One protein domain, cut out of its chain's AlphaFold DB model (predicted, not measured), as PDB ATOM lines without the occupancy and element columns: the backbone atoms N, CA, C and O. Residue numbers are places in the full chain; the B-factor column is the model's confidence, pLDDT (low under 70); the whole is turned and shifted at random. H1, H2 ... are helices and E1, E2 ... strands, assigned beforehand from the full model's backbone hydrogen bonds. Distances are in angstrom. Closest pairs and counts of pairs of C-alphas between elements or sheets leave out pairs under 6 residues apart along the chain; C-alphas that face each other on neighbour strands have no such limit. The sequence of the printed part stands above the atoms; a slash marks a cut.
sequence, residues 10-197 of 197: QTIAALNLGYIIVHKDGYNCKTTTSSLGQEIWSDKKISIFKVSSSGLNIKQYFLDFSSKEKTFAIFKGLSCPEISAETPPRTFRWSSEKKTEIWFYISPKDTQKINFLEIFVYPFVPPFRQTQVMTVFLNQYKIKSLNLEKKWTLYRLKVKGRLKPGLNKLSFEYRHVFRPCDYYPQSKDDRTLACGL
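AT A GLANCE: This is residues 10 to 197 of the 197 residues of an uncharacterized protein of Candidatus Methanoperedenaceae archaeon GB50 (UniProt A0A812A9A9). A twisted antiparallel sheet of five strands, E4 E7 E12 E9 E10, makes a wall; the two-stranded ribbon E8 E11 stands over one face toward its E10 edge, only partly face to face with it. At one end of E4 the small sheet E1 E3 E2 stands beside it, at the other the hairpin E5 E6 turns away toward E8, and the looping tail, residues 175 to 197, reaches out and folds back to E8. The printed part has 188 residues, with named elements in the order H1 E1 E2 E3 E4 E5 E6 E7 H2 E8 E9 E10 E11 E12, mostly strand, though only 83 residues are in these elements. It is compact, with a radius of gyration of the C-alphas of 17.5 A and spans of 52 by 37 by 35 A.

IN THESE COORDINATES: H1 is residues 10 to 14, beginning at C-alpha 10 (-30.546, 10.734, 38.193). E1 is residues 19 to 23, E2 38 to 42, E3 46 to 50, E4 73 to 76, E5 78 to 83 and E6 91 to 95. E7, residues 99 to 106, is 22.4 A long; H2 is residues 108 to 111. E8, residues 116 to 123, is 21.5 A long. E9 is residues 133 to 138, E10 141 to 147 and E11 153 to 158. E12, residues 166 to 174, is 26.4 A long and ends at C-alpha 174 (-4.109, 1.854, 13.251).

HOW THE PARTS SIT: In the large sheet E4 and E10 are edge strands. N 74 and O 103 of E4 and E7 are 3.0 A apart, N 102 and O 170 of E7 and E12 2.8 A, N 135 and O 173 of E9 and E12 2.8 A, and N 134 and O 146 of the hairpin E9 and E10 2.9 A, each within hydrogen-bond range. E8 and E11 are antiparallel, with N 119 and O 155 at 3.0 A. The closest C-alphas of E10 and E11 are those of Ile 143 and Leu 157, 7.3 A apart; E8 and E12 are apart. In the small sheet N 20 of E1 and O 49 of E3 are 2.7 A apart, and N 40 of E2 and O 48 of E3 2.8 A. The closest C-alphas of E1 and E4, Ile 21 and Ala 73, are 5.6 A apart. In the hairpin E5 and E6, N 79 and O 94 are 2.8 A apart; E6 and E8 are near each other. H2 only grazes the large sheet; H1 is on neither this sheet nor E1 E3 E2. In H1 every O i to N i+4 pair is within hydrogen-bond range; H2 is too short for one.

THE WHOLE: The C-alphas farthest apart, Ser 54 and Pro 185, are 53.4 A apart. The printed part has no cut. The links E1 to E2 and E3 to E4 are long; within the first, residues 27 to 32 stand free. Mean pLDDT of the printed part is 72.8; residues 10 to 74, 107, 128 and 130 are under 70.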
ATOM      1  N   GLN A  10     -31.211   9.430  38.121       39.88
ATOM      2  CA  GLN A  10     -30.546  10.734  38.193       39.88
ATOM      3  C   GLN A  10     -29.210  10.734  37.438       39.88
ATOM      4  O   GLN A  10     -28.941  11.662  36.682       39.88
ATOM      5  N   THR A  11     -28.424   9.660  37.557       40.91
ATOM      6  CA  THR A  11     -27.183   9.464  36.794       40.91
ATOM      7  C   THR A  11     -27.468   9.429  35.294       40.91
ATOM      8  O   THR A  11     -26.814  10.108  34.513       40.91
ATOM      9  N   ILE A  12     -28.502   8.704  34.865       41.66
ATOM     10  CA  ILE A  12     -28.832   8.593  33.440       41.66
ATOM     11  C   ILE A  12     -29.326   9.936  32.862       41.66
ATOM     12  O   ILE A  12     -28.963  10.296  31.740       41.66
ATOM     13  N   ALA A  13     -30.090  10.704  33.647       39.47
ATOM     14  CA  ALA A  13     -30.543  12.046  33.282       39.47
ATOM     15  C   ALA A  13     -29.387  13.064  33.208       39.47
ATOM     16  O   ALA A  13     -29.319  13.832  32.252       39.47
ATOM     17  N   ALA A  14     -28.442  13.031  34.157       35.50
ATOM     18  CA  ALA A  14     -27.268  13.914  34.176       35.50
ATOM     19  C   ALA A  14     -26.330  13.688  32.979       35.50
ATOM     20  O   ALA A  14     -25.640  14.599  32.529       35.50
ATOM     21  N   LEU A  15     -26.317  12.467  32.444       43.81
ATOM     22  CA  LEU A  15     -25.467  12.073  31.328       43.81
ATOM     23  C   LEU A  15     -26.146  12.260  29.958       43.81
ATOM     24  O   LEU A  15     -25.516  11.963  28.943       43.81
ATOM     25  N   ASN A  16     -27.397  12.749  29.932       46.84
ATOM     26  CA  ASN A  16     -28.235  12.951  28.743       46.84
ATOM     27  C   ASN A  16     -28.244  11.739  27.788       46.84
ATOM     28  O   ASN A  16     -28.106  11.867  26.567       46.84
ATOM     29  N   LEU A  17     -28.355  10.533  28.345       52.88
ATOM     30  CA  LEU A  17     -28.321   9.303  27.555       52.88
ATOM     31  C   LEU A  17     -29.712   9.013  26.996       52.88
ATOM     32  O   LEU A  17     -30.607   8.619  27.736       52.88
ATOM     33  N   GLY A  18     -29.893   9.158  25.683       55.81
ATOM     34  CA  GLY A  18     -31.135   8.736  25.024       55.81
ATOM     35  C   GLY A  18     -31.258   7.214  24.877       55.81
ATOM     36  O   GLY A  18     -32.368   6.688  24.776       55.81
ATOM     37  N   TYR A  19     -30.125   6.502  24.854       55.84
ATOM     38  CA  TYR A  19     -30.057   5.069  24.568       55.84
ATOM     39  C   TYR A  19     -28.892   4.400  25.309       55.84
ATOM     40  O   TYR A  19     -27.871   5.031  25.568       55.84
ATOM     41  N   ILE A  20     -29.051   3.116  25.610       58.31
ATOM     42  CA  ILE A  20     -28.083   2.216  26.234       58.31
ATOM     43  C   ILE A  20     -27.848   1.037  25.283       58.31
ATOM     44  O   ILE A  20     -28.813   0.483  24.775       58.31
ATOM     45  N   ILE A  21     -26.602   0.642  25.030       57.09
ATOM     46  CA  ILE A  21     -26.225  -0.488  24.169       57.09
ATOM     47  C   ILE A  21     -25.414  -1.486  25.013       57.09
ATOM     48  O   ILE A  21     -24.427  -1.112  25.641       57.09
ATOM     49  N   VAL A  22     -25.824  -2.754  25.028       57.56
ATOM     50  CA  VAL A  22     -25.282  -3.827  25.879       57.56
ATOM     51  C   VAL A  22     -24.771  -4.977  25.015       57.56
ATOM     52  O   VAL A  22     -25.507  -5.447  24.153       57.56
ATOM     53  N   HIS A  23     -23.542  -5.453  25.249       52.59
ATOM     54  CA  HIS A  23     -23.006  -6.657  24.600       52.59
ATOM     55  C   HIS A  23     -23.362  -7.906  25.422       52.59
ATOM     56  O   HIS A  23     -23.148  -7.934  26.634       52.59
ATOM     57  N   LYS A  24     -23.897  -8.934  24.764       57.84
ATOM     58  CA  LYS A  24     -24.313 -10.212  25.361       57.84
ATOM     59  C   LYS A  24     -23.121 -11.144  25.586       57.84
ATOM     60  O   LYS A  24     -23.108 -11.883  26.565       57.84
ATOM     61  N   ASP A  25     -22.082 -11.039  24.756       45.66
ATOM     62  CA  ASP A  25     -20.849 -11.812  24.940       45.66
ATOM     63  C   ASP A  25     -19.864 -11.004  25.808       45.66
ATOM     64  O   ASP A  25     -19.340  -9.981  25.376       45.66
ATOM     65  N   GLY A  26     -19.625 -11.422  27.050       39.72
ATOM     66  CA  GLY A  26     -18.657 -10.776  27.957       39.72
ATOM     67  C   GLY A  26     -19.255 -10.201  29.240       39.72
ATOM     68  O   GLY A  26     -18.517  -9.923  30.182       39.72
ATOM     69  N   TYR A  27     -20.584 -10.109  29.331       40.56
ATOM     70  CA  TYR A  27     -21.292  -9.802  30.572       40.56
ATOM     71  C   TYR A  27     -22.216 -10.960  30.936       40.56
ATOM     72  O   TYR A  27     -23.274 -11.143  30.343       40.56
ATOM     73  N   ASN A  28     -21.842 -11.719  31.968       34.31
ATOM     74  CA  ASN A  28     -22.682 -12.754  32.582       34.31
ATOM     75  C   ASN A  28     -23.767 -12.097  33.460       34.31
ATOM     76  O   ASN A  28     -23.881 -12.352  34.658       34.31
ATOM     77  N   CYS A  29     -24.492 -11.130  32.899       38.91
ATOM     78  CA  CYS A  29     -25.436 -10.323  33.643       38.91
ATOM     79  C   CYS A  29     -26.845 -10.836  33.363       38.91
ATOM     80  O   CYS A  29     -27.467 -10.504  32.358       38.91
ATOM     81  N   LYS A  30     -27.380 -11.591  34.327       37.16
ATOM     82  CA  LYS A  30     -28.819 -11.598  34.615       37.16
ATOM     83  C   LYS A  30     -29.232 -10.218  35.159       37.16
ATOM     84  O   LYS A  30     -29.817 -10.125  36.233       37.16
ATOM     85  N   THR A  31     -28.866  -9.125  34.488       42.66
ATOM     86  CA  THR A  31     -29.465  -7.826  34.777       42.66
ATOM     87  C   THR A  31     -30.920  -7.948  34.386       42.66
ATOM     88  O   THR A  31     -31.244  -8.283  33.250       42.66
ATOM     89  N   THR A  32     -31.805  -7.689  35.337       41.88
ATOM     90  CA  THR A  32     -33.211  -7.436  35.065       41.88
ATOM     91  C   THR A  32     -33.277  -6.233  34.121       41.88
ATOM     92  O   THR A  32     -33.155  -5.072  34.523       41.88
ATOM     93  N   THR A  33     -33.402  -6.537  32.828       49.12
ATOM     94  CA  THR A  33     -33.468  -5.614  31.685       49.12
ATOM     95  C   THR A  33     -34.570  -4.566  31.834       49.12
ATOM     96  O   THR A  33     -34.493  -3.501  31.231       49.12
ATOM     97  N   SER A  34     -35.535  -4.815  32.722       46.88
ATOM     98  CA  SER A  34     -36.594  -3.890  33.129       46.88
ATOM     99  C   SER A  34     -36.095  -2.559  33.708       46.88
ATOM    100  O   SER A  34     -36.818  -1.568  33.649       46.88
ATOM    101  N   SER A  35     -34.870  -2.497  34.243       51.97
ATOM    102  CA  SER A  35     -34.306  -1.272  34.843       51.97
ATOM    103  C   SER A  35     -33.600  -0.332  33.854       51.97
ATOM    104  O   SER A  35     -33.367   0.830  34.184       51.97
ATOM    105  N   LEU A  36     -33.276  -0.801  32.641       51.94
ATOM    106  CA  LEU A  36     -32.494  -0.046  31.646       51.94
ATOM    107  C   LEU A  36     -33.359   0.805  30.703       51.94
ATOM    108  O   LEU A  36     -32.827   1.610  29.939       51.94
ATOM    109  N   GLY A  37     -34.682   0.649  30.765       62.03
ATOM    110  CA  GLY A  37     -35.637   1.295  29.869       62.03
ATOM    111  C   GLY A  37     -36.271   0.310  28.887       62.03
ATOM    112  O   GLY A  37     -36.264  -0.900  29.102       62.03
ATOM    113  N   GLN A  38     -36.851   0.834  27.809       65.94
ATOM    114  CA  GLN A  38     -37.520   0.016  26.795       65.94
ATOM    115  C   GLN A  38     -36.476  -0.582  25.847       65.94
ATOM    116  O   GLN A  38     -35.785   0.178  25.175       65.94
ATOM    117  N   GLU A  39     -36.366  -1.910  25.737       69.12
ATOM    118  CA  GLU A  39     -35.567  -2.513  24.657       69.12
ATOM    119  C   GLU A  39     -36.190  -2.127  23.306       69.12
ATOM    120  O   GLU A  39     -37.382  -2.324  23.080       69.12
ATOM    121  N   ILE A  40     -35.396  -1.518  22.429       65.25
ATOM    122  CA  ILE A  40     -35.842  -1.060  21.107       65.25
ATOM    123  C   ILE A  40     -35.207  -1.845  19.962       65.25
ATOM    124  O   ILE A  40     -35.685  -1.763  18.834       65.25
ATOM    125  N   TRP A  41     -34.120  -2.572  20.226       59.19
ATOM    126  CA  TRP A  41     -33.460  -3.418  19.239       59.19
ATOM    127  C   TRP A  41     -32.584  -4.466  19.930       59.19
ATOM    128  O   TRP A  41     -31.997  -4.186  20.973       59.19
ATOM    129  N   SER A  42     -32.478  -5.661  19.351       61.59
ATOM    130  CA  SER A  42     -31.744  -6.788  19.930       61.59
ATOM    131  C   SER A  42     -31.299  -7.759  18.831       61.59
ATOM    132  O   SER A  42     -32.073  -8.042  17.917       61.59
ATOM    133  N   ASP A  43     -30.084  -8.299  18.921       61.84
ATOM    134  CA  ASP A  43     -29.604  -9.431  18.117       61.84
ATOM    135  C   ASP A  43     -28.910 -10.492  18.997       61.84
ATOM    136  O   ASP A  43     -29.030 -10.478  20.222       61.84
ATOM    137  N   LYS A  44     -28.192 -11.456  18.404       60.56
ATOM    138  CA  LYS A  44     -27.502 -12.509  19.174       60.56
ATOM    139  C   LYS A  44     -26.396 -11.983  20.102       60.56
ATOM    140  O   LYS A  44     -26.086 -12.655  21.076       60.56
ATOM    141  N   LYS A  45     -25.815 -10.816  19.819       55.22
ATOM    142  CA  LYS A  45     -24.636 -10.270  20.505       55.22
ATOM    143  C   LYS A  45     -24.889  -8.946  21.211       55.22
ATOM    144  O   LYS A  45     -24.093  -8.575  22.063       55.22
ATOM    145  N   ILE A  46     -25.943  -8.216  20.869       57.84
ATOM    146  CA  ILE A  46     -26.161  -6.838  21.306       57.84
ATOM    147  C   ILE A  46     -27.644  -6.607  21.629       57.84
ATOM    148  O   ILE A  46     -28.521  -7.084  20.919       57.84
ATOM    149  N   SER A  47     -27.921  -5.845  22.687       57.19
ATOM    150  CA  SER A  47     -29.240  -5.280  23.012       57.19
ATOM    151  C   SER A  47     -29.153  -3.760  23.123       57.19
ATOM    152  O   SER A  47     -28.152  -3.231  23.600       57.19
ATOM    153  N   ILE A  48     -30.201  -3.045  22.717       58.75
ATOM    154  CA  ILE A  48     -30.305  -1.585  22.805       58.75
ATOM    155  C   ILE A  48     -31.575  -1.211  23.557       58.75
ATOM    156  O   ILE A  48     -32.676  -1.583  23.157       58.75
ATOM    157  N   PHE A  49     -31.422  -0.399  24.593       61.44
ATOM    158  CA  PHE A  49     -32.496   0.124  25.421       61.44
ATOM    159  C   PHE A  49     -32.635   1.625  25.188       61.44
ATOM    160  O   PHE A  49     -31.657   2.364  25.229       61.44
ATOM    161  N   LYS A  50     -33.848   2.102  24.939       61.66
ATOM    162  CA  LYS A  50     -34.178   3.522  24.962       61.66
ATOM    163  C   LYS A  50     -34.428   3.937  26.401       61.66
ATOM    164  O   LYS A  50     -35.309   3.387  27.066       61.66
ATOM    165  N   VAL A  51     -33.691   4.943  26.852       61.91
ATOM    166  CA  VAL A  51     -33.901   5.506  28.179       61.91
ATOM    167  C   VAL A  51     -34.943   6.615  28.075       61.91
ATOM    168  O   VAL A  51     -34.806   7.563  27.304       61.91
ATOM    169  N   SER A  52     -36.009   6.508  28.862       54.31
ATOM    170  CA  SER A  52     -36.972   7.589  29.037       54.31
ATOM    171  C   SER A  52     -36.409   8.643  29.997       54.31
ATOM    172  O   SER A  52     -36.677   8.597  31.196       54.31
ATOM    173  N   SER A  53     -35.628   9.598  29.492       50.16
ATOM    174  CA  SER A  53     -35.399  10.868  30.189       50.16
ATOM    175  C   SER A  53     -36.319  11.923  29.581       50.16
ATOM    176  O   SER A  53     -36.060  12.463  28.505       50.16
ATOM    177  N   SER A  54     -37.440  12.189  30.243       38.66
ATOM    178  CA  SER A  54     -38.278  13.348  29.948       38.66
ATOM    179  C   SER A  54     -37.481  14.633  30.204       38.66
ATOM    180  O   SER A  54     -37.082  14.877  31.337       38.66
ATOM    181  N   GLY A  55     -37.285  15.462  29.170       37.34
ATOM    182  CA  GLY A  55     -37.092  16.905  29.364       37.34
ATOM    183  C   GLY A  55     -35.694  17.515  29.209       37.34
ATOM    184  O   GLY A  55     -35.411  18.469  29.923       37.34
ATOM    185  N   LEU A  56     -34.842  17.080  28.270       33.62
ATOM    186  CA  LEU A  56     -33.642  17.859  27.908       33.62
ATOM    187  C   LEU A  56     -33.535  18.103  26.398       33.62
ATOM    188  O   LEU A  56     -33.493  17.187  25.579       33.62
ATOM    189  N   ASN A  57     -33.520  19.386  26.040       33.56
ATOM    190  CA  ASN A  57     -33.494  19.898  24.676       33.56
ATOM    191  C   ASN A  57     -32.034  20.194  24.293       33.56
ATOM    192  O   ASN A  57     -31.561  21.317  24.462       33.56
ATOM    193  N   ILE A  58     -31.283  19.177  23.854       35.88
ATOM    194  CA  ILE A  58     -29.847  19.326  23.564       35.88
ATOM    195  C   ILE A  58     -29.609  19.448  22.052       35.88
ATOM    196  O   ILE A  58     -30.002  18.588  21.267       35.88
ATOM    197  N   LYS A  59     -28.947  20.541  21.645       32.28
ATOM    198  CA  LYS A  59     -28.640  20.897  20.245       32.28
ATOM    199  C   LYS A  59     -27.331  20.288  19.700       32.28
ATOM    200  O   LYS A  59     -27.023  20.495  18.529       32.28
ATOM    201  N   GLN A  60     -26.561  19.549  20.505       33.28
ATOM    202  CA  GLN A  60     -25.277  18.942  20.117       33.28
ATOM    203  C   GLN A  60     -25.100  17.544  20.734       33.28
ATOM    204  O   GLN A  60     -25.311  17.352  21.927       33.28
ATOM    205  N   TYR A  61     -24.697  16.565  19.918       40.16
ATOM    206  CA  TYR A  61     -24.369  15.207  20.363       40.16
ATOM    207  C   TYR A  61     -22.879  15.132  20.695       40.16
ATOM    208  O   TYR A  61     -22.062  14.984  19.789       40.16
ATOM    209  N   PHE A  62     -22.523  15.241  21.976       38.31
ATOM    210  CA  PHE A  62     -21.166  14.952  22.441       38.31
ATOM    211  C   PHE A  62     -21.110  13.507  22.942       38.31
ATOM    212  O   PHE A  62     -21.767  13.157  23.923       38.31
ATOM    213  N   LEU A  63     -20.366  12.652  22.240       45.00
ATOM    214  CA  LEU A  63     -20.103  11.285  22.682       45.00
ATOM    215  C   LEU A  63     -18.771  11.285  23.436       45.00
ATOM    216  O   LEU A  63     -17.706  11.230  22.830       45.00
ATOM    217  N   ASP A  64     -18.848  11.379  24.762       43.75
ATOM    218  CA  ASP A  64     -17.681  11.245  25.634       43.75
ATOM    219  C   ASP A  64     -17.392   9.759  25.896       43.75
ATOM    220  O   ASP A  64     -18.027   9.122  26.742       43.75
ATOM    221  N   PHE A  65     -16.454   9.197  25.134       48.75
ATOM    222  CA  PHE A  65     -16.046   7.787  25.220       48.75
ATOM    223  C   PHE A  65     -15.147   7.476  26.422       48.75
ATOM    224  O   PHE A  65     -14.863   6.307  26.703       48.75
ATOM    225  N   SER A  66     -14.731   8.516  27.142       39.66
ATOM    226  CA  SER A  66     -13.785   8.419  28.236       39.66
ATOM    227  C   SER A  66     -14.439   8.249  29.606       39.66
ATOM    228  O   SER A  66     -13.808   7.791  30.548       39.66
ATOM    229  N   SER A  67     -15.724   8.560  29.726       42.31
ATOM    230  CA  SER A  67     -16.485   8.532  30.976       42.31
ATOM    231  C   SER A  67     -16.419   7.176  31.720       42.31
ATOM    232  O   SER A  67     -16.730   6.126  31.152       42.31
ATOM    233  N   LYS A  68     -16.039   7.192  33.016       40.09
ATOM    234  CA  LYS A  68     -15.918   6.000  33.902       40.09
ATOM    235  C   LYS A  68     -17.211   5.199  34.041       40.09
ATOM    236  O   LYS A  68     -17.190   3.976  34.144       40.09
ATOM    237  N   GLU A  69     -18.329   5.894  34.046       44.03
ATOM    238  CA  GLU A  69     -19.647   5.307  33.873       44.03
ATOM    239  C   GLU A  69     -20.004   5.526  32.416       44.03
ATOM    240  O   GLU A  69     -19.871   6.670  32.003       44.03
ATOM    241  N   LYS A  70     -20.434   4.522  31.640       50.00
ATOM    242  CA  LYS A  70     -21.502   4.730  30.647       50.00
ATOM    243  C   LYS A  70     -21.786   3.530  29.744       50.00
ATOM    244  O   LYS A  70     -20.912   2.908  29.154       50.00
ATOM    245  N   THR A  71     -23.085   3.330  29.592       47.72
ATOM    246  CA  THR A  71     -23.825   2.228  28.987       47.72
ATOM    247  C   THR A  71     -24.373   2.556  27.589       47.72
ATOM    248  O   THR A  71     -25.169   1.790  27.081       47.72
ATOM    249  N   PHE A  72     -23.997   3.662  26.931       53.56
ATOM    250  CA  PHE A  72     -24.597   4.108  25.648       53.56
ATOM    251  C   PHE A  72     -23.789   3.764  24.389       53.56
ATOM    252  O   PHE A  72     -24.243   4.019  23.271       53.56
ATOM    253  N   ALA A  73     -22.596   3.201  24.563       60.28
ATOM    254  CA  ALA A  73     -21.742   2.767  23.476       60.28
ATOM    255  C   ALA A  73     -21.056   1.452  23.846       60.28
ATOM    256  O   ALA A  73     -20.666   1.250  24.996       60.28
ATOM    257  N   ILE A  74     -20.907   0.565  22.863       66.69
ATOM    258  CA  ILE A  74     -20.107  -0.652  23.023       66.69
ATOM    259  C   ILE A  74     -18.731  -0.394  22.439       66.69
ATOM    260  O   ILE A  74     -18.606   0.035  21.291       66.69
ATOM    261  N   PHE A  75     -17.717  -0.725  23.228       75.06
ATOM    262  CA  PHE A  75     -16.318  -0.627  22.858       75.06
ATOM    263  C   PHE A  75     -15.752  -2.021  22.591       75.06
ATOM    264  O   PHE A  75     -15.918  -2.927  23.407       75.06
ATOM    265  N   LYS A  76     -15.056  -2.184  21.469       80.44
ATOM    266  CA  LYS A  76     -14.273  -3.381  21.152       80.44
ATOM    267  C   LYS A  76     -12.828  -2.984  20.866       80.44
ATOM    268  O   LYS A  76     -12.594  -2.024  20.132       80.44
ATOM    269  N   GLY A  77     -11.886  -3.727  21.445       79.06
ATOM    270  CA  GLY A  77     -10.447  -3.463  21.342       79.06
ATOM    271  C   GLY A  77      -9.978  -2.241  22.145       79.06
ATOM    272  O   GLY A  77      -8.891  -1.733  21.899       79.06
ATOM    273  N   LEU A  78     -10.797  -1.735  23.073       83.50
ATOM    274  CA  LEU A  78     -10.434  -0.639  23.972       83.50
ATOM    275  C   LEU A  78     -10.280  -1.160  25.402       83.50
ATOM    276  O   LEU A  78     -11.105  -1.945  25.872       83.50
ATOM    277  N   SER A  79      -9.249  -0.687  26.095       80.75
ATOM    278  CA  SER A  79      -8.961  -1.019  27.487       80.75
ATOM    279  C   SER A  79     -10.018  -0.469  28.445       80.75
ATOM    280  O   SER A  79     -10.900   0.322  28.082       80.75
ATOM    281  N   CYS A  80      -9.899  -0.851  29.717       77.00
ATOM    282  CA  CYS A  80     -10.575  -0.159  30.810       77.00
ATOM    283  C   CYS A  80     -10.223   1.346  30.812       77.00
ATOM    284  O   CYS A  80      -9.127   1.698  30.366       77.00
ATOM    285  N   PRO A  81     -11.124   2.223  31.300       76.50
ATOM    286  CA  PRO A  81     -10.839   3.647  31.427       76.50
ATOM    287  C   PRO A  81      -9.652   3.908  32.350       76.50
ATOM    288  O   PRO A  81      -9.560   3.329  33.434       76.50
ATOM    289  N   GLU A  82      -8.813   4.847  31.947       79.00
ATOM    290  CA  GLU A  82      -7.678   5.371  32.695       79.00
ATOM    291  C   GLU A  82      -7.797   6.886  32.832       79.00
ATOM    292  O   GLU A  82      -8.569   7.528  32.123       79.00
ATOM    293  N   ILE A  83      -7.043   7.460  33.766       79.00
ATOM    294  CA  ILE A  83      -6.964   8.906  33.967       79.00
ATOM    295  C   ILE A  83      -5.556   9.351  33.583       79.00
ATOM    296  O   ILE A  83      -4.572   8.798  34.071       79.00
ATOM    297  N   SER A  84      -5.453  10.341  32.702       78.19
ATOM    298  CA  SER A  84      -4.180  10.925  32.297       78.19
ATOM    299  C   SER A  84      -3.542  11.673  33.463       78.19
ATOM    300  O   SER A  84      -4.250  12.351  34.206       78.19
ATOM    301  N   ALA A  85      -2.214  11.682  33.528       79.12
ATOM    302  CA  ALA A  85      -1.464  12.511  34.474       79.12
ATOM    303  C   ALA A  85      -1.448  14.021  34.121       79.12
ATOM    304  O   ALA A  85      -0.741  14.785  34.769       79.12
ATOM    305  N   GLU A  86      -2.175  14.458  33.084       74.19
ATOM    306  CA  GLU A  86      -2.286  15.875  32.713       74.19
ATOM    307  C   GLU A  86      -3.106  16.695  33.719       74.19
ATOM    308  O   GLU A  86      -3.924  16.155  34.464       74.19
ATOM    309  N   THR A  87      -2.950  18.021  33.669       73.31
ATOM    310  CA  THR A  87      -3.739  18.976  34.459       73.31
ATOM    311  C   THR A  87      -4.514  19.914  33.519       73.31
ATOM    312  O   THR A  87      -3.879  20.684  32.795       73.31
ATOM    313  N   PRO A  88      -5.863  19.898  33.505       74.12
ATOM    314  CA  PRO A  88      -6.738  19.010  34.274       74.12
ATOM    315  C   PRO A  88      -6.687  17.553  33.771       74.12
ATOM    316  O   PRO A  88      -6.491  17.332  32.571       74.12
ATOM    317  N   PRO A  89      -6.907  16.566  34.661       71.94
ATOM    318  CA  PRO A  89      -6.884  15.160  34.292       71.94
ATOM    319  C   PRO A  89      -8.028  14.839  33.337       71.94
ATOM    320  O   PRO A  89      -9.176  15.237  33.544       71.94
ATOM    321  N   ARG A  90      -7.715  14.077  32.293       74.62
ATOM    322  CA  ARG A  90      -8.687  13.549  31.340       74.62
ATOM    323  C   ARG A  90      -8.854  12.067  31.575       74.62
ATOM    324  O   ARG A  90      -7.878  11.365  31.827       74.62
ATOM    325  N   THR A  91     -10.082  11.587  31.468       75.88
ATOM    326  CA  THR A  91     -10.281  10.143  31.359       75.88
ATOM    327  C   THR A  91      -9.999   9.748  29.907       75.88
ATOM    328  O   THR A  91     -10.156  10.580  29.015       75.88
ATOM    329  N   PHE A  92      -9.569   8.518  29.647       79.44
ATOM    330  CA  PHE A  92      -9.383   7.990  28.291       79.44
ATOM    331  C   PHE A  92      -9.354   6.453  28.305       79.44
ATOM    332  O   PHE A  92      -9.290   5.835  29.369       79.44
ATOM    333  N   ARG A  93      -9.391   5.813  27.134       87.44
ATOM    334  CA  ARG A  93      -9.146   4.367  26.975       87.44
ATOM    335  C   ARG A  93      -8.042   4.121  25.961       87.44
ATOM    336  O   ARG A  93      -8.022   4.745  24.904       87.44
ATOM    337  N   TRP A  94      -7.162   3.167  26.241       88.12
ATOM    338  CA  TRP A  94      -6.195   2.719  25.250       88.12
ATOM    339  C   TRP A  94      -6.858   1.830  24.211       88.12
ATOM    340  O   TRP A  94      -7.496   0.835  24.543       88.12
ATOM    341  N   SER A  95      -6.635   2.139  22.943       89.94
ATOM    342  CA  SER A  95      -6.792   1.166  21.872       89.94
ATOM    343  C   SER A  95      -5.728   0.085  22.026       89.94
ATOM    344  O   SER A  95      -4.534   0.379  21.899       89.94
ATOM    345  N   SER A  96      -6.170  -1.138  22.318       81.44
ATOM    346  CA  SER A  96      -5.300  -2.271  22.612       81.44
ATOM    347  C   SER A  96      -5.019  -3.178  21.403       81.44
ATOM    348  O   SER A  96      -4.377  -4.221  21.519       81.44
ATOM    349  N   GLU A  97      -5.552  -2.824  20.233       83.50
ATOM    350  CA  GLU A  97      -5.537  -3.654  19.029       83.50
ATOM    351  C   GLU A  97      -5.262  -2.812  17.777       83.50
ATOM    352  O   GLU A  97      -5.405  -1.589  17.763       83.50
ATOM    353  N   LYS A  98      -4.917  -3.478  16.665       89.44
ATOM    354  CA  LYS A  98      -4.762  -2.814  15.358       89.44
ATOM    355  C   LYS A  98      -6.080  -2.229  14.839       89.44
ATOM    356  O   LYS A  98      -6.064  -1.361  13.966       89.44
ATOM    357  N   LYS A  99      -7.209  -2.685  15.381       92.38
ATOM    358  CA  LYS A  99      -8.537  -2.179  15.070       92.38
ATOM    359  C   LYS A  99      -9.373  -2.047  16.332       92.38
ATOM    360  O   LYS A  99      -9.486  -3.002  17.087       92.38
ATOM    361  N   THR A 100     -10.024  -0.905  16.498       90.69
ATOM    362  CA  THR A 100     -11.030  -0.702  17.543       90.69
ATOM    363  C   THR A 100     -12.359  -0.312  16.946       90.69
ATOM    364  O   THR A 100     -12.438   0.237  15.844       90.69
ATOM    365  N   GLU A 101     -13.428  -0.645  17.658       88.56
ATOM    366  CA  GLU A 101     -14.785  -0.342  17.230       88.56
ATOM    367  C   GLU A 101     -15.573   0.294  18.367       88.56
ATOM    368  O   GLU A 101     -15.515  -0.148  19.515       88.56
ATOM    369  N   ILE A 102     -16.339   1.318  18.012       85.56
ATOM    370  CA  ILE A 102     -17.302   1.978  18.875       85.56
ATOM    371  C   ILE A 102     -18.658   1.898  18.192       85.56
ATOM    372  O   ILE A 102     -18.858   2.428  17.096       85.56
ATOM    373  N   TRP A 103     -19.597   1.237  18.846       80.62
ATOM    374  CA  TRP A 103     -20.980   1.156  18.401       80.62
ATOM    375  C   TRP A 103     -21.812   2.151  19.193       80.62
ATOM    376  O   TRP A 103     -21.711   2.193  20.415       80.62
ATOM    377  N   PHE A 104     -22.623   2.944  18.504       75.94
ATOM    378  CA  PHE A 104     -23.432   4.001  19.103       75.94
ATOM    379  C   PHE A 104     -24.756   4.135  18.354       75.94
ATOM    380  O   PHE A 104     -24.842   3.866  17.155       75.94
ATOM    381  N   TYR A 105     -25.803   4.544  19.059       72.81
ATOM    382  CA  TYR A 105     -27.139   4.680  18.492       72.81
ATOM    383  C   TYR A 105     -27.467   6.156  18.299       72.81
ATOM    384  O   TYR A 105     -27.272   6.968  19.203       72.81
ATOM    385  N   ILE A 106     -28.014   6.499  17.135       71.25
ATOM    386  CA  ILE A 106     -28.554   7.827  16.851       71.25
ATOM    387  C   ILE A 106     -30.032   7.694  16.512       71.25
ATOM    388  O   ILE A 106     -30.434   6.859  15.703       71.25
ATOM    389  N   SER A 107     -30.856   8.558  17.101       69.25
ATOM    390  CA  SER A 107     -32.278   8.580  16.786       69.25
ATOM    391  C   SER A 107     -32.517   8.938  15.305       69.25
ATOM    392  O   SER A 107     -31.813   9.793  14.751       69.25
ATOM    393  N   PRO A 108     -33.542   8.366  14.646       72.50
ATOM    394  CA  PRO A 108     -33.894   8.745  13.277       72.50
ATOM    395  C   PRO A 108     -34.099  10.255  13.086       72.50
ATOM    396  O   PRO A 108     -33.662  10.814  12.083       72.50
ATOM    397  N   LYS A 109     -34.685  10.939  14.081       73.94
ATOM    398  CA  LYS A 109     -34.961  12.387  14.043       73.94
ATOM    399  C   LYS A 109     -33.696  13.245  14.075       73.94
ATOM    400  O   LYS A 109     -33.731  14.405  13.672       73.94
ATOM    401  N   ASP A 110     -32.593  12.693  14.566       72.19
ATOM    402  CA  ASP A 110     -31.350  13.431  14.785       72.19
ATOM    403  C   ASP A 110     -30.249  13.055  13.803       72.19
ATOM    404  O   ASP A 110     -29.314  13.826  13.601       72.19
ATOM    405  N   THR A 111     -30.410  11.928  13.110       74.75
ATOM    406  CA  THR A 111     -29.463  11.432  12.103       74.75
ATOM    407  C   THR A 111     -29.127  12.498  11.054       74.75
ATOM    408  O   THR A 111     -27.967  12.654  10.679       74.75
ATOM    409  N   GLN A 112     -30.119  13.281  10.613       76.88
ATOM    410  CA  GLN A 112     -29.921  14.330   9.604       76.88
ATOM    411  C   GLN A 112     -29.332  15.639  10.159       76.88
ATOM    412  O   GLN A 112     -28.866  16.475   9.384       76.88
ATOM    413  N   LYS A 113     -29.333  15.831  11.484       76.75
ATOM    414  CA  LYS A 113     -28.854  17.060  12.140       76.75
ATOM    415  C   LYS A 113     -27.355  17.024  12.442       76.75
ATOM    416  O   LYS A 113     -26.749  18.067  12.673       76.75
ATOM    417  N   ILE A 114     -26.750  15.837  12.454       77.12
ATOM    418  CA  ILE A 114     -25.345  15.655  12.821       77.12
ATOM    419  C   ILE A 114     -24.458  15.847  11.589       77.12
ATOM    420  O   ILE A 114     -24.443  15.041  10.658       77.12
ATOM    421  N   ASN A 115     -23.674  16.923  11.608       79.12
ATOM    422  CA  ASN A 115     -22.721  17.229  10.541       79.12
ATOM    423  C   ASN A 115     -21.343  16.604  10.787       79.12
ATOM    424  O   ASN A 115     -20.684  16.171   9.835       79.12
ATOM    425  N   PHE A 116     -20.923  16.551  12.053       81.44
ATOM    426  CA  PHE A 116     -19.594  16.117  12.464       81.44
ATOM    427  C   PHE A 116     -19.657  15.166  13.660       81.44
ATOM    428  O   PHE A 116     -20.521  15.314  14.520       81.44
ATOM    429  N   LEU A 117     -18.712  14.229  13.707       83.81
ATOM    430  CA  LEU A 117     -18.296  13.552  14.934       83.81
ATOM    431  C   LEU A 117     -16.935  14.106  15.338       83.81
ATOM    432  O   LEU A 117     -16.085  14.338  14.477       83.81
ATOM    433  N   GLU A 118     -16.723  14.305  16.627       80.62
ATOM    434  CA  GLU A 118     -15.443  14.753  17.162       80.62
ATOM    435  C   GLU A 118     -14.805  13.608  17.948       80.62
ATOM    436  O   GLU A 118     -15.493  12.900  18.680       80.62
ATOM    437  N   ILE A 119     -13.505  13.401  17.756       86.00
ATOM    438  CA  ILE A 119     -12.718  12.416  18.503       86.00
ATOM    439  C   ILE A 119     -11.484  13.107  19.068       86.00
ATOM    440  O   ILE A 119     -10.812  13.860  18.360       86.00
ATOM    441  N   PHE A 120     -11.192  12.870  20.341       85.06
ATOM    442  CA  PHE A 120     -10.042  13.448  21.023       85.06
ATOM    443  C   PHE A 120      -9.027  12.346  21.273       85.06
ATOM    444  O   PHE A 120      -9.350  11.370  21.934       85.06
ATOM    445  N   VAL A 121      -7.841  12.437  20.668       89.94
ATOM    446  CA  VAL A 121      -6.931  11.284  20.623       89.94
ATOM    447  C   VAL A 121      -5.489  11.684  20.896       89.94
ATOM    448  O   VAL A 121      -5.059  12.772  20.500       89.94
ATOM    449  N   TYR A 122      -4.737  10.780  21.523       89.94
ATOM    450  CA  TYR A 122      -3.294  10.900  21.722       89.94
ATOM    451  C   TYR A 122      -2.602   9.559  21.410       89.94
ATOM    452  O   TYR A 122      -2.837   8.570  22.107       89.94
ATOM    453  N   PRO A 123      -1.797   9.458  20.336       91.75
ATOM    454  CA  PRO A 123      -1.114   8.224  19.969       91.75
ATOM    455  C   PRO A 123      -0.044   7.820  20.979       91.75
ATOM    456  O   PRO A 123       0.714   8.652  21.470       91.75
ATOM    457  N   PHE A 124       0.089   6.510  21.187       89.81
ATOM    458  CA  PHE A 124       1.311   5.965  21.760       89.81
ATOM    459  C   PHE A 124       2.392   5.962  20.674       89.81
ATOM    460  O   PHE A 124       2.235   5.321  19.632       89.81
ATOM    461  N   VAL A 125       3.481   6.704  20.892       85.50
ATOM    462  CA  VAL A 125       4.589   6.812  19.935       85.50
ATOM    463  C   VAL A 125       5.903   6.513  20.656       85.50
ATOM    464  O   VAL A 125       6.355   7.349  21.438       85.50
ATOM    465  N   PRO A 126       6.539   5.358  20.388       84.62
ATOM    466  CA  PRO A 126       7.861   5.058  20.923       84.62
ATOM    467  C   PRO A 126       8.913   6.086  20.479       84.62
ATOM    468  O   PRO A 126       8.754   6.714  19.419       84.62
ATOM    469  N   PRO A 127      10.022   6.237  21.228       75.44
ATOM    470  CA  PRO A 127      11.114   7.093  20.803       75.44
ATOM    471  C   PRO A 127      11.638   6.562  19.458       75.44
ATOM    472  O   PRO A 127      11.726   5.354  19.244       75.44
ATOM    473  N   PHE A 128      11.921   7.465  18.517       69.81
ATOM    474  CA  PHE A 128      12.452   7.154  17.176       69.81
ATOM    475  C   PHE A 128      11.484   6.515  16.152       69.81
ATOM    476  O   PHE A 128      11.920   6.076  15.090       69.81
ATOM    477  N   ARG A 129      10.163   6.493  16.398       70.12
ATOM    478  CA  ARG A 129       9.163   5.996  15.423       70.12
ATOM    479  C   ARG A 129       8.459   7.109  14.629       70.12
ATOM    480  O   ARG A 129       8.353   8.261  15.057       70.12
ATOM    481  N   GLN A 130       7.955   6.708  13.457       69.31
ATOM    482  CA  GLN A 130       7.145   7.522  12.542       69.31
ATOM    483  C   GLN A 130       5.798   7.923  13.165       69.31
ATOM    484  O   GLN A 130       5.303   7.280  14.091       69.31
ATOM    485  N   THR A 131       5.196   8.982  12.622       84.38
ATOM    486  CA  THR A 131       3.855   9.461  12.973       84.38
ATOM    487  C   THR A 131       2.827   8.335  12.886       84.38
ATOM    488  O   THR A 131       2.770   7.602  11.896       84.38
ATOM    489  N   GLN A 132       1.996   8.202  13.917       90.94
ATOM    490  CA  GLN A 132       0.919   7.224  13.923       90.94
ATOM    491  C   GLN A 132      -0.179   7.654  12.948       90.94
ATOM    492  O   GLN A 132      -0.593   8.812  12.943       90.94
ATOM    493  N   VAL A 133      -0.677   6.717  12.142       94.38
ATOM    494  CA  VAL A 133      -1.798   6.970  11.227       94.38
ATOM    495  C   VAL A 133      -2.997   6.149  11.668       94.38
ATOM    496  O   VAL A 133      -2.880   4.941  11.879       94.38
ATOM    497  N   MET A 134      -4.150   6.799  11.777       95.88
ATOM    498  CA  MET A 134      -5.426   6.174  12.108       95.88
ATOM    499  C   MET A 134      -6.411   6.368  10.957       95.88
ATOM    500  O   MET A 134      -6.755   7.494  10.598       95.88
ATOM    501  N   THR A 135      -6.888   5.274  10.374       97.62
ATOM    502  CA  THR A 135      -7.956   5.304   9.374       97.62
ATOM    503  C   THR A 135      -9.298   5.080  10.047       97.62
ATOM    504  O   THR A 135      -9.502   4.085  10.732       97.62
ATOM    505  N   VAL A 136     -10.215   6.021   9.846       96.44
ATOM    506  CA  VAL A 136     -11.540   6.027  10.458       96.44
ATOM    507  C   VAL A 136     -12.584   5.572   9.450       96.44
ATOM    508  O   VAL A 136     -12.664   6.111   8.340       96.44
ATOM    509  N   PHE A 137     -13.425   4.631   9.862       96.69
ATOM    510  CA  PHE A 137     -14.556   4.112   9.103       96.69
ATOM    511  C   PHE A 137     -15.858   4.355   9.858       96.69
ATOM    512  O   PHE A 137     -15.907   4.187  11.071       96.69
ATOM    513  N   LEU A 138     -16.929   4.680   9.138       94.56
ATOM    514  CA  LEU A 138     -18.292   4.730   9.663       94.56
ATOM    515  C   LEU A 138     -19.170   3.788   8.856       94.56
ATOM    516  O   LEU A 138     -19.245   3.907   7.634       94.56
ATOM    517  N   ASN A 139     -19.854   2.870   9.537       89.81
ATOM    518  CA  ASN A 139     -20.785   1.923   8.924       89.81
ATOM    519  C   ASN A 139     -20.180   1.191   7.711       89.81
ATOM    520  O   ASN A 139     -20.873   1.010   6.715       89.81
ATOM    521  N   GLN A 140     -18.907   0.783   7.819       88.62
ATOM    522  CA  GLN A 140     -18.061   0.139   6.790       88.62
ATOM    523  C   GLN A 140     -17.374   1.085   5.786       88.62
ATOM    524  O   GLN A 140     -16.408   0.682   5.145       88.62
ATOM    525  N   TYR A 141     -17.776   2.353   5.690       94.69
ATOM    526  CA  TYR A 141     -17.185   3.296   4.739       94.69
ATOM    527  C   TYR A 141     -16.023   4.070   5.346       94.69
ATOM    528  O   TYR A 141     -16.166   4.693   6.400       94.69
ATOM    529  N   LYS A 142     -14.890   4.118   4.641       96.19
ATOM    530  CA  LYS A 142     -13.764   4.978   5.017       96.19
ATOM    531  C   LYS A 142     -14.202   6.449   5.000       96.19
ATOM    532  O   LYS A 142     -14.667   6.964   3.981       96.19
ATOM    533  N   ILE A 143     -14.045   7.136   6.130       94.56
ATOM    534  CA  ILE A 143     -14.284   8.581   6.235       94.56
ATOM    535  C   ILE A 143     -12.994   9.345   5.971       94.56
ATOM    536  O   ILE A 143     -12.983  10.260   5.150       94.56
ATOM    537  N   LYS A 144     -11.923   9.009   6.697       95.12
ATOM    538  CA  LYS A 144     -10.682   9.790   6.699       95.12
ATOM    539  C   LYS A 144      -9.508   8.958   7.208       95.12
ATOM    540  O   LYS A 144      -9.698   8.096   8.057       95.12
ATOM    541  N   SER A 145      -8.305   9.245   6.721       96.81
ATOM    542  CA  SER A 145      -7.057   8.826   7.368       96.81
ATOM    543  C   SER A 145      -6.448  10.041   8.068       96.81
ATOM    544  O   SER A 145      -6.377  11.121   7.482       96.81
ATOM    545  N   LEU A 146      -6.086   9.878   9.335       95.31
ATOM    546  CA  LEU A 146      -5.580  10.922  10.216       95.31
ATOM    547  C   LEU A 146      -4.124  10.626  10.556       95.31
ATOM    548  O   LEU A 146      -3.834   9.557  11.087       95.31
ATOM    549  N   ASN A 147      -3.235  11.575  10.281       94.50
ATOM    550  CA  ASN A 147      -1.911  11.594  10.894       94.50
ATOM    551  C   ASN A 147      -2.086  12.153  12.306       94.50
ATOM    552  O   ASN A 147      -2.612  13.253  12.459       94.50
ATOM    553  N   LEU A 148      -1.730  11.367  13.317       93.31
ATOM    554  CA  LEU A 148      -1.975  11.719  14.704       93.31
ATOM    555  C   LEU A 148      -0.815  12.535  15.278       93.31
ATOM    556  O   LEU A 148       0.327  12.077  15.312       93.31
ATOM    557  N   GLU A 149      -1.145  13.726  15.763       91.31
ATOM    558  CA  GLU A 149      -0.265  14.589  16.545       91.31
ATOM    559  C   GLU A 149       0.226  13.894  17.816       91.31
ATOM    560  O   GLU A 149      -0.532  13.193  18.480       91.31
ATOM    561  N   LYS A 150       1.476  14.146  18.215       90.06
ATOM    562  CA  LYS A 150       2.086  13.590  19.443       90.06
ATOM    563  C   LYS A 150       1.627  14.318  20.719       90.06
ATOM    564  O   LYS A 150       2.408  14.522  21.640       90.06
ATOM    565  N   LYS A 151       0.368  14.744  20.741       87.25
ATOM    566  CA  LYS A 151      -0.328  15.386  21.860       87.25
ATOM    567  C   LYS A 151      -1.824  15.148  21.704       87.25
ATOM    568  O   LYS A 151      -2.301  14.932  20.585       87.25
ATOM    569  N   TRP A 152      -2.570  15.265  22.794       85.88
ATOM    570  CA  TRP A 152      -4.026  15.251  22.738       85.88
ATOM    571  C   TRP A 152      -4.563  16.277  21.745       85.88
ATOM    572  O   TRP A 152      -4.297  17.473  21.854       85.88
ATOM    573  N   THR A 153      -5.300  15.790  20.752       86.75
ATOM    574  CA  THR A 153      -5.792  16.618  19.651       86.75
ATOM    575  C   THR A 153      -7.217  16.225  19.288       86.75
ATOM    576  O   THR A 153      -7.547  15.040  19.209       86.75
ATOM    577  N   LEU A 154      -8.061  17.235  19.055       84.12
ATOM    578  CA  LEU A 154      -9.443  17.066  18.614       84.12
ATOM    579  C   LEU A 154      -9.501  16.981  17.091       84.12
ATOM    580  O   LEU A 154      -9.165  17.933  16.390       84.12
ATOM    581  N   TYR A 155      -9.989  15.859  16.576       86.50
ATOM    582  CA  TYR A 155     -10.216  15.656  15.152       86.50
ATOM    583  C   TYR A 155     -11.709  15.677  14.856       86.50
ATOM    584  O   TYR A 155     -12.493  14.929  15.438       86.50
ATOM    585  N   ARG A 156     -12.095  16.513  13.890       87.94
ATOM    586  CA  ARG A 156     -13.471  16.615  13.391       87.94
ATOM    587  C   ARG A 156     -13.651  15.758  12.142       87.94
ATOM    588  O   ARG A 156     -12.961  15.939  11.135       87.94
ATOM    589  N   LEU A 157     -14.603  14.836  12.197       89.25
ATOM    590  CA  LEU A 157     -14.960  13.903  11.136       89.25
ATOM    591  C   LEU A 157     -16.283  14.335  10.512       89.25
ATOM    592  O   LEU A 157     -17.313  14.322  11.177       89.25
ATOM    593  N   LYS A 158     -16.284  14.701   9.228       90.31
ATOM    594  CA  LYS A 158     -17.518  15.050   8.510       90.31
ATOM    595  C   LYS A 158     -18.333  13.783   8.233       90.31
ATOM    596  O   LYS A 158     -17.855  12.891   7.536       90.31
ATOM    597  N   VAL A 159     -19.559  13.720   8.752       89.50
ATOM    598  CA  VAL A 159     -20.420  12.519   8.690       89.50
ATOM    599  C   VAL A 159     -21.815  12.769   8.116       89.50
ATOM    600  O   VAL A 159     -22.594  11.822   7.992       89.50
ATOM    601  N   LYS A 160     -22.138  14.013   7.735       85.12
ATOM    602  CA  LYS A 160     -23.439  14.353   7.138       85.12
ATOM    603  C   LYS A 160     -23.779  13.396   5.986       85.12
ATOM    604  O   LYS A 160     -22.966  13.206   5.083       85.12
ATOM    605  N   GLY A 161     -24.969  12.797   6.036       86.06
ATOM    606  CA  GLY A 161     -25.461  11.854   5.022       86.06
ATOM    607  C   GLY A 161     -24.842  10.449   5.061       86.06
ATOM    608  O   GLY A 161     -25.226   9.606   4.260       86.06
ATOM    609  N   ARG A 162     -23.900  10.172   5.974       89.25
ATOM    610  CA  ARG A 162     -23.262   8.848   6.142       89.25
ATOM    611  C   ARG A 162     -23.748   8.093   7.381       89.25
ATOM    612  O   ARG A 162     -23.534   6.884   7.501       89.25
ATOM    613  N   LEU A 163     -24.369   8.811   8.312       87.69
ATOM    614  CA  LEU A 163     -25.018   8.223   9.476       87.69
ATOM    615  C   LEU A 163     -26.312   7.535   9.052       87.69
ATOM    616  O   LEU A 163     -27.068   8.054   8.230       87.69
ATOM    617  N   LYS A 164     -26.561   6.368   9.637       86.50
ATOM    618  CA  LYS A 164     -27.815   5.638   9.485       86.50
ATOM    619  C   LYS A 164     -28.727   5.966  10.667       86.50
ATOM    620  O   LYS A 164     -28.221   6.120  11.780       86.50
ATOM    621  N   PRO A 165     -30.050   6.036  10.466       80.69
ATOM    622  CA  PRO A 165     -30.988   5.965  11.574       80.69
ATOM    623  C   PRO A 165     -30.729   4.705  12.403       80.69
ATOM    624  O   PRO A 165     -30.629   3.607  11.856       80.69
ATOM    625  N   GLY A 166     -30.613   4.866  13.716       76.50
ATOM    626  CA  GLY A 166     -30.374   3.776  14.649       76.50
ATOM    627  C   GLY A 166     -28.896   3.476  14.893       76.50
ATOM    628  O   GLY A 166     -28.105   4.373  15.197       76.50
ATOM    629  N   LEU A 167     -28.529   2.196  14.839       78.50
ATOM    630  CA  LEU A 167     -27.193   1.728  15.204       78.50
ATOM    631  C   LEU A 167     -26.150   2.118  14.147       78.50
ATOM    632  O   LEU A 167     -26.283   1.810  12.962       78.50
ATOM    633  N   ASN A 168     -25.085   2.764  14.606       84.19
ATOM    634  CA  ASN A 168     -23.926   3.140  13.819       84.19
ATOM    635  C   ASN A 168     -22.662   2.529  14.425       84.19
ATOM    636  O   ASN A 168     -22.561   2.332  15.636       84.19
ATOM    637  N   LYS A 169     -21.675   2.260  13.569       88.94
ATOM    638  CA  LYS A 169     -20.367   1.743  13.972       88.94
ATOM    639  C   LYS A 169     -19.260   2.660  13.487       88.94
ATOM    640  O   LYS A 169     -19.105   2.831  12.279       88.94
ATOM    641  N   LEU A 170     -18.476   3.188  14.417       92.12
ATOM    642  CA  LEU A 170     -17.207   3.849  14.155       92.12
ATOM    643  C   LEU A 170     -16.091   2.818  14.341       92.12
ATOM    644  O   LEU A 170     -16.048   2.134  15.359       92.12
ATOM    645  N   SER A 171     -15.207   2.668  13.362       94.38
ATOM    646  CA  SER A 171     -14.037   1.797  13.475       94.38
ATOM    647  C   SER A 171     -12.769   2.590  13.217       94.38
ATOM    648  O   SER A 171     -12.725   3.413  12.302       94.38
ATOM    649  N   PHE A 172     -11.735   2.308  13.996       95.25
ATOM    650  CA  PHE A 172     -10.422   2.917  13.869       95.25
ATOM    651  C   PHE A 172      -9.413   1.827  13.549       95.25
ATOM    652  O   PHE A 172      -9.295   0.863  14.296       95.25
ATOM    653  N   GLU A 173      -8.706   1.966  12.436       96.56
ATOM    654  CA  GLU A 173      -7.620   1.069  12.053       96.56
ATOM    655  C   GLU A 173      -6.296   1.808  12.149       96.56
ATOM    656  O   GLU A 173      -6.104   2.866  11.543       96.56
ATOM    657  N   TYR A 174      -5.382   1.241  12.922       94.88
ATOM    658  CA  TYR A 174      -4.109   1.854  13.251       94.88
ATOM    659  C   TYR A 174      -3.011   1.273  12.375       94.88
ATOM    660  O   TYR A 174      -2.908   0.058  12.187       94.88
ATOM    661  N   ARG A 175      -2.161   2.150  11.838       94.00
ATOM    662  CA  ARG A 175      -1.008   1.727  11.039       94.00
ATOM    663  C   ARG A 175      -0.046   0.885  11.871       94.00
ATOM    664  O   ARG A 175       0.466  -0.120  11.377       94.00
ATOM    665  N   HIS A 176       0.160   1.280  13.123       90.75
ATOM    666  CA  HIS A 176       1.043   0.597  14.050       90.75
ATOM    667  C   HIS A 176       0.375   0.368  15.401       90.75
ATOM    668  O   HIS A 176      -0.518   1.108  15.803       90.75
ATOM    669  N   VAL A 177       0.849  -0.652  16.101       91.69
ATOM    670  CA  VAL A 177       0.580  -0.897  17.515       91.69
ATOM    671  C   VAL A 177       1.887  -1.337  18.156       91.69
ATOM    672  O   VAL A 177       2.717  -1.962  17.489       91.69
ATOM    673  N   PHE A 178       2.100  -0.981  19.416       90.94
ATOM    674  CA  PHE A 178       3.380  -1.185  20.091       90.94
ATOM    675  C   PHE A 178       3.158  -1.561  21.550       90.94
ATOM    676  O   PHE A 178       2.227  -1.051  22.161       90.94
ATOM    677  N   ARG A 179       4.028  -2.388  22.131       91.81
ATOM    678  CA  ARG A 179       4.009  -2.640  23.576       91.81
ATOM    679  C   ARG A 179       5.003  -1.720  24.273       91.81
ATOM    680  O   ARG A 179       6.160  -1.704  23.854       91.81
ATOM    681  N   PRO A 180       4.614  -0.952  25.302       90.38
ATOM    682  CA  PRO A 180       5.546  -0.069  25.996       90.38
ATOM    683  C   PRO A 180       6.794  -0.773  26.536       90.38
ATOM    684  O   PRO A 180       7.885  -0.215  26.425       90.38
ATOM    685  N   CYS A 181       6.659  -1.997  27.056       92.44
ATOM    686  CA  CYS A 181       7.782  -2.792  27.560       92.44
ATOM    687  C   CYS A 181       8.864  -3.094  26.506       92.44
ATOM    688  O   CYS A 181      10.017  -3.299  26.868       92.44
ATOM    689  N   ASP A 182       8.531  -3.080  25.209       91.69
ATOM    690  CA  ASP A 182       9.500  -3.325  24.129       91.69
ATOM    691  C   ASP A 182      10.423  -2.112  23.877       91.69
ATOM    692  O   ASP A 182      11.434  -2.242  23.188       91.69
ATOM    693  N   TYR A 183      10.075  -0.923  24.390       89.44
ATOM    694  CA  TYR A 183      10.775   0.338  24.088       89.44
ATOM    695  C   TYR A 183      11.273   1.090  25.319       89.44
ATOM    696  O   TYR A 183      12.177   1.916  25.206       89.44
ATOM    697  N   TYR A 184      10.680   0.834  26.482       87.69
ATOM    698  CA  TYR A 184      11.026   1.493  27.733       87.69
ATOM    699  C   TYR A 184      11.430   0.421  28.751       87.69
ATOM    700  O   TYR A 184      10.540  -0.255  29.270       87.69
ATOM    701  N   PRO A 185      12.732   0.259  29.066       86.38
ATOM    702  CA  PRO A 185      13.228  -0.792  29.966       86.38
ATOM    703  C   PRO A 185      12.568  -0.812  31.353       86.38
ATOM    704  O   PRO A 185      12.464  -1.852  31.993       86.38
ATOM    705  N   GLN A 186      12.110   0.347  31.819       91.06
ATOM    706  CA  GLN A 186      11.411   0.534  33.086       91.06
ATOM    707  C   GLN A 186       9.908   0.215  33.023       91.06
ATOM    708  O   GLN A 186       9.256   0.123  34.064       91.06
ATOM    709  N   SER A 187       9.330   0.091  31.827       89.69
ATOM    710  CA  SER A 187       7.904  -0.174  31.661       89.69
ATOM    711  C   SER A 187       7.612  -1.666  31.766       89.69
ATOM    712  O   SER A 187       8.104  -2.465  30.973       89.69
ATOM    713  N   LYS A 188       6.738  -2.031  32.707       92.06
ATOM    714  CA  LYS A 188       6.156  -3.379  32.806       92.06
ATOM    715  C   LYS A 188       4.849  -3.525  32.018       92.06
ATOM    716  O   LYS A 188       4.220  -4.571  32.093       92.06
ATOM    717  N   ASP A 189       4.418  -2.475  31.314       88.94
ATOM    718  CA  ASP A 189       3.191  -2.500  30.519       88.94
ATOM    719  C   ASP A 189       3.429  -3.272  29.212       88.94
ATOM    720  O   ASP A 189       4.091  -2.782  28.291       88.94
ATOM    721  N   ASP A 190       2.911  -4.498  29.170       89.75
ATOM    722  CA  ASP A 190       3.011  -5.446  28.059       89.75
ATOM    723  C   ASP A 190       1.817  -5.380  27.096       89.75
ATOM    724  O   ASP A 190       1.760  -6.110  26.097       89.75
ATOM    725  N   ARG A 191       0.865  -4.476  27.354       89.12
ATOM    726  CA  ARG A 191      -0.296  -4.281  26.493       89.12
ATOM    727  C   ARG A 191       0.153  -3.749  25.144       89.12
ATOM    728  O   ARG A 191       1.020  -2.889  25.036       89.12
ATOM    729  N   THR A 192      -0.492  -4.225  24.090       89.69
ATOM    730  CA  THR A 192      -0.319  -3.669  22.746       89.69
ATOM    731  C   THR A 192      -1.115  -2.376  22.660       89.69
ATOM    732  O   THR A 192      -2.323  -2.443  22.764       89.69
ATOM    733  N   LEU A 193      -0.489  -1.212  22.492       89.44
ATOM    734  CA  LEU A 193      -1.140   0.101  22.517       89.44
ATOM    735  C   LEU A 193      -1.024   0.817  21.165       89.44
ATOM    736  O   LEU A 193       0.036   0.819  20.530       89.44
ATOM    737  N   ALA A 194      -2.111   1.464  20.737       88.62
ATOM    738  CA  ALA A 194      -2.137   2.315  19.546       88.62
ATOM    739  C   ALA A 194      -2.283   3.807  19.894       88.62
ATOM    740  O   ALA A 194      -1.475   4.637  19.475       88.62
ATOM    741  N   CYS A 195      -3.330   4.162  20.641       87.38
ATOM    742  CA  CYS A 195      -3.621   5.528  21.082       87.38
ATOM    743  C   CYS A 195      -4.594   5.532  22.265       87.38
ATOM    744  O   CYS A 195      -5.373   4.591  22.414       87.38
ATOM    745  N   GLY A 196      -4.587   6.606  23.049       83.25
ATOM    746  CA  GLY A 196      -5.675   6.964  23.952       83.25
ATOM    747  C   GLY A 196      -6.805   7.659  23.188       83.25
ATOM    748  O   GLY A 196      -6.523   8.508  22.335       83.25
ATOM    749  N   LEU A 197      -8.050   7.268  23.473       74.38
ATOM    750  CA  LEU A 197      -9.308   7.817  22.940       74.38
ATOM    751  C   LEU A 197     -10.242   8.282  24.064       74.38
ATOM    752  O   LEU A 197     -10.183   7.666  25.157       74.38
TER     753      LEU A 197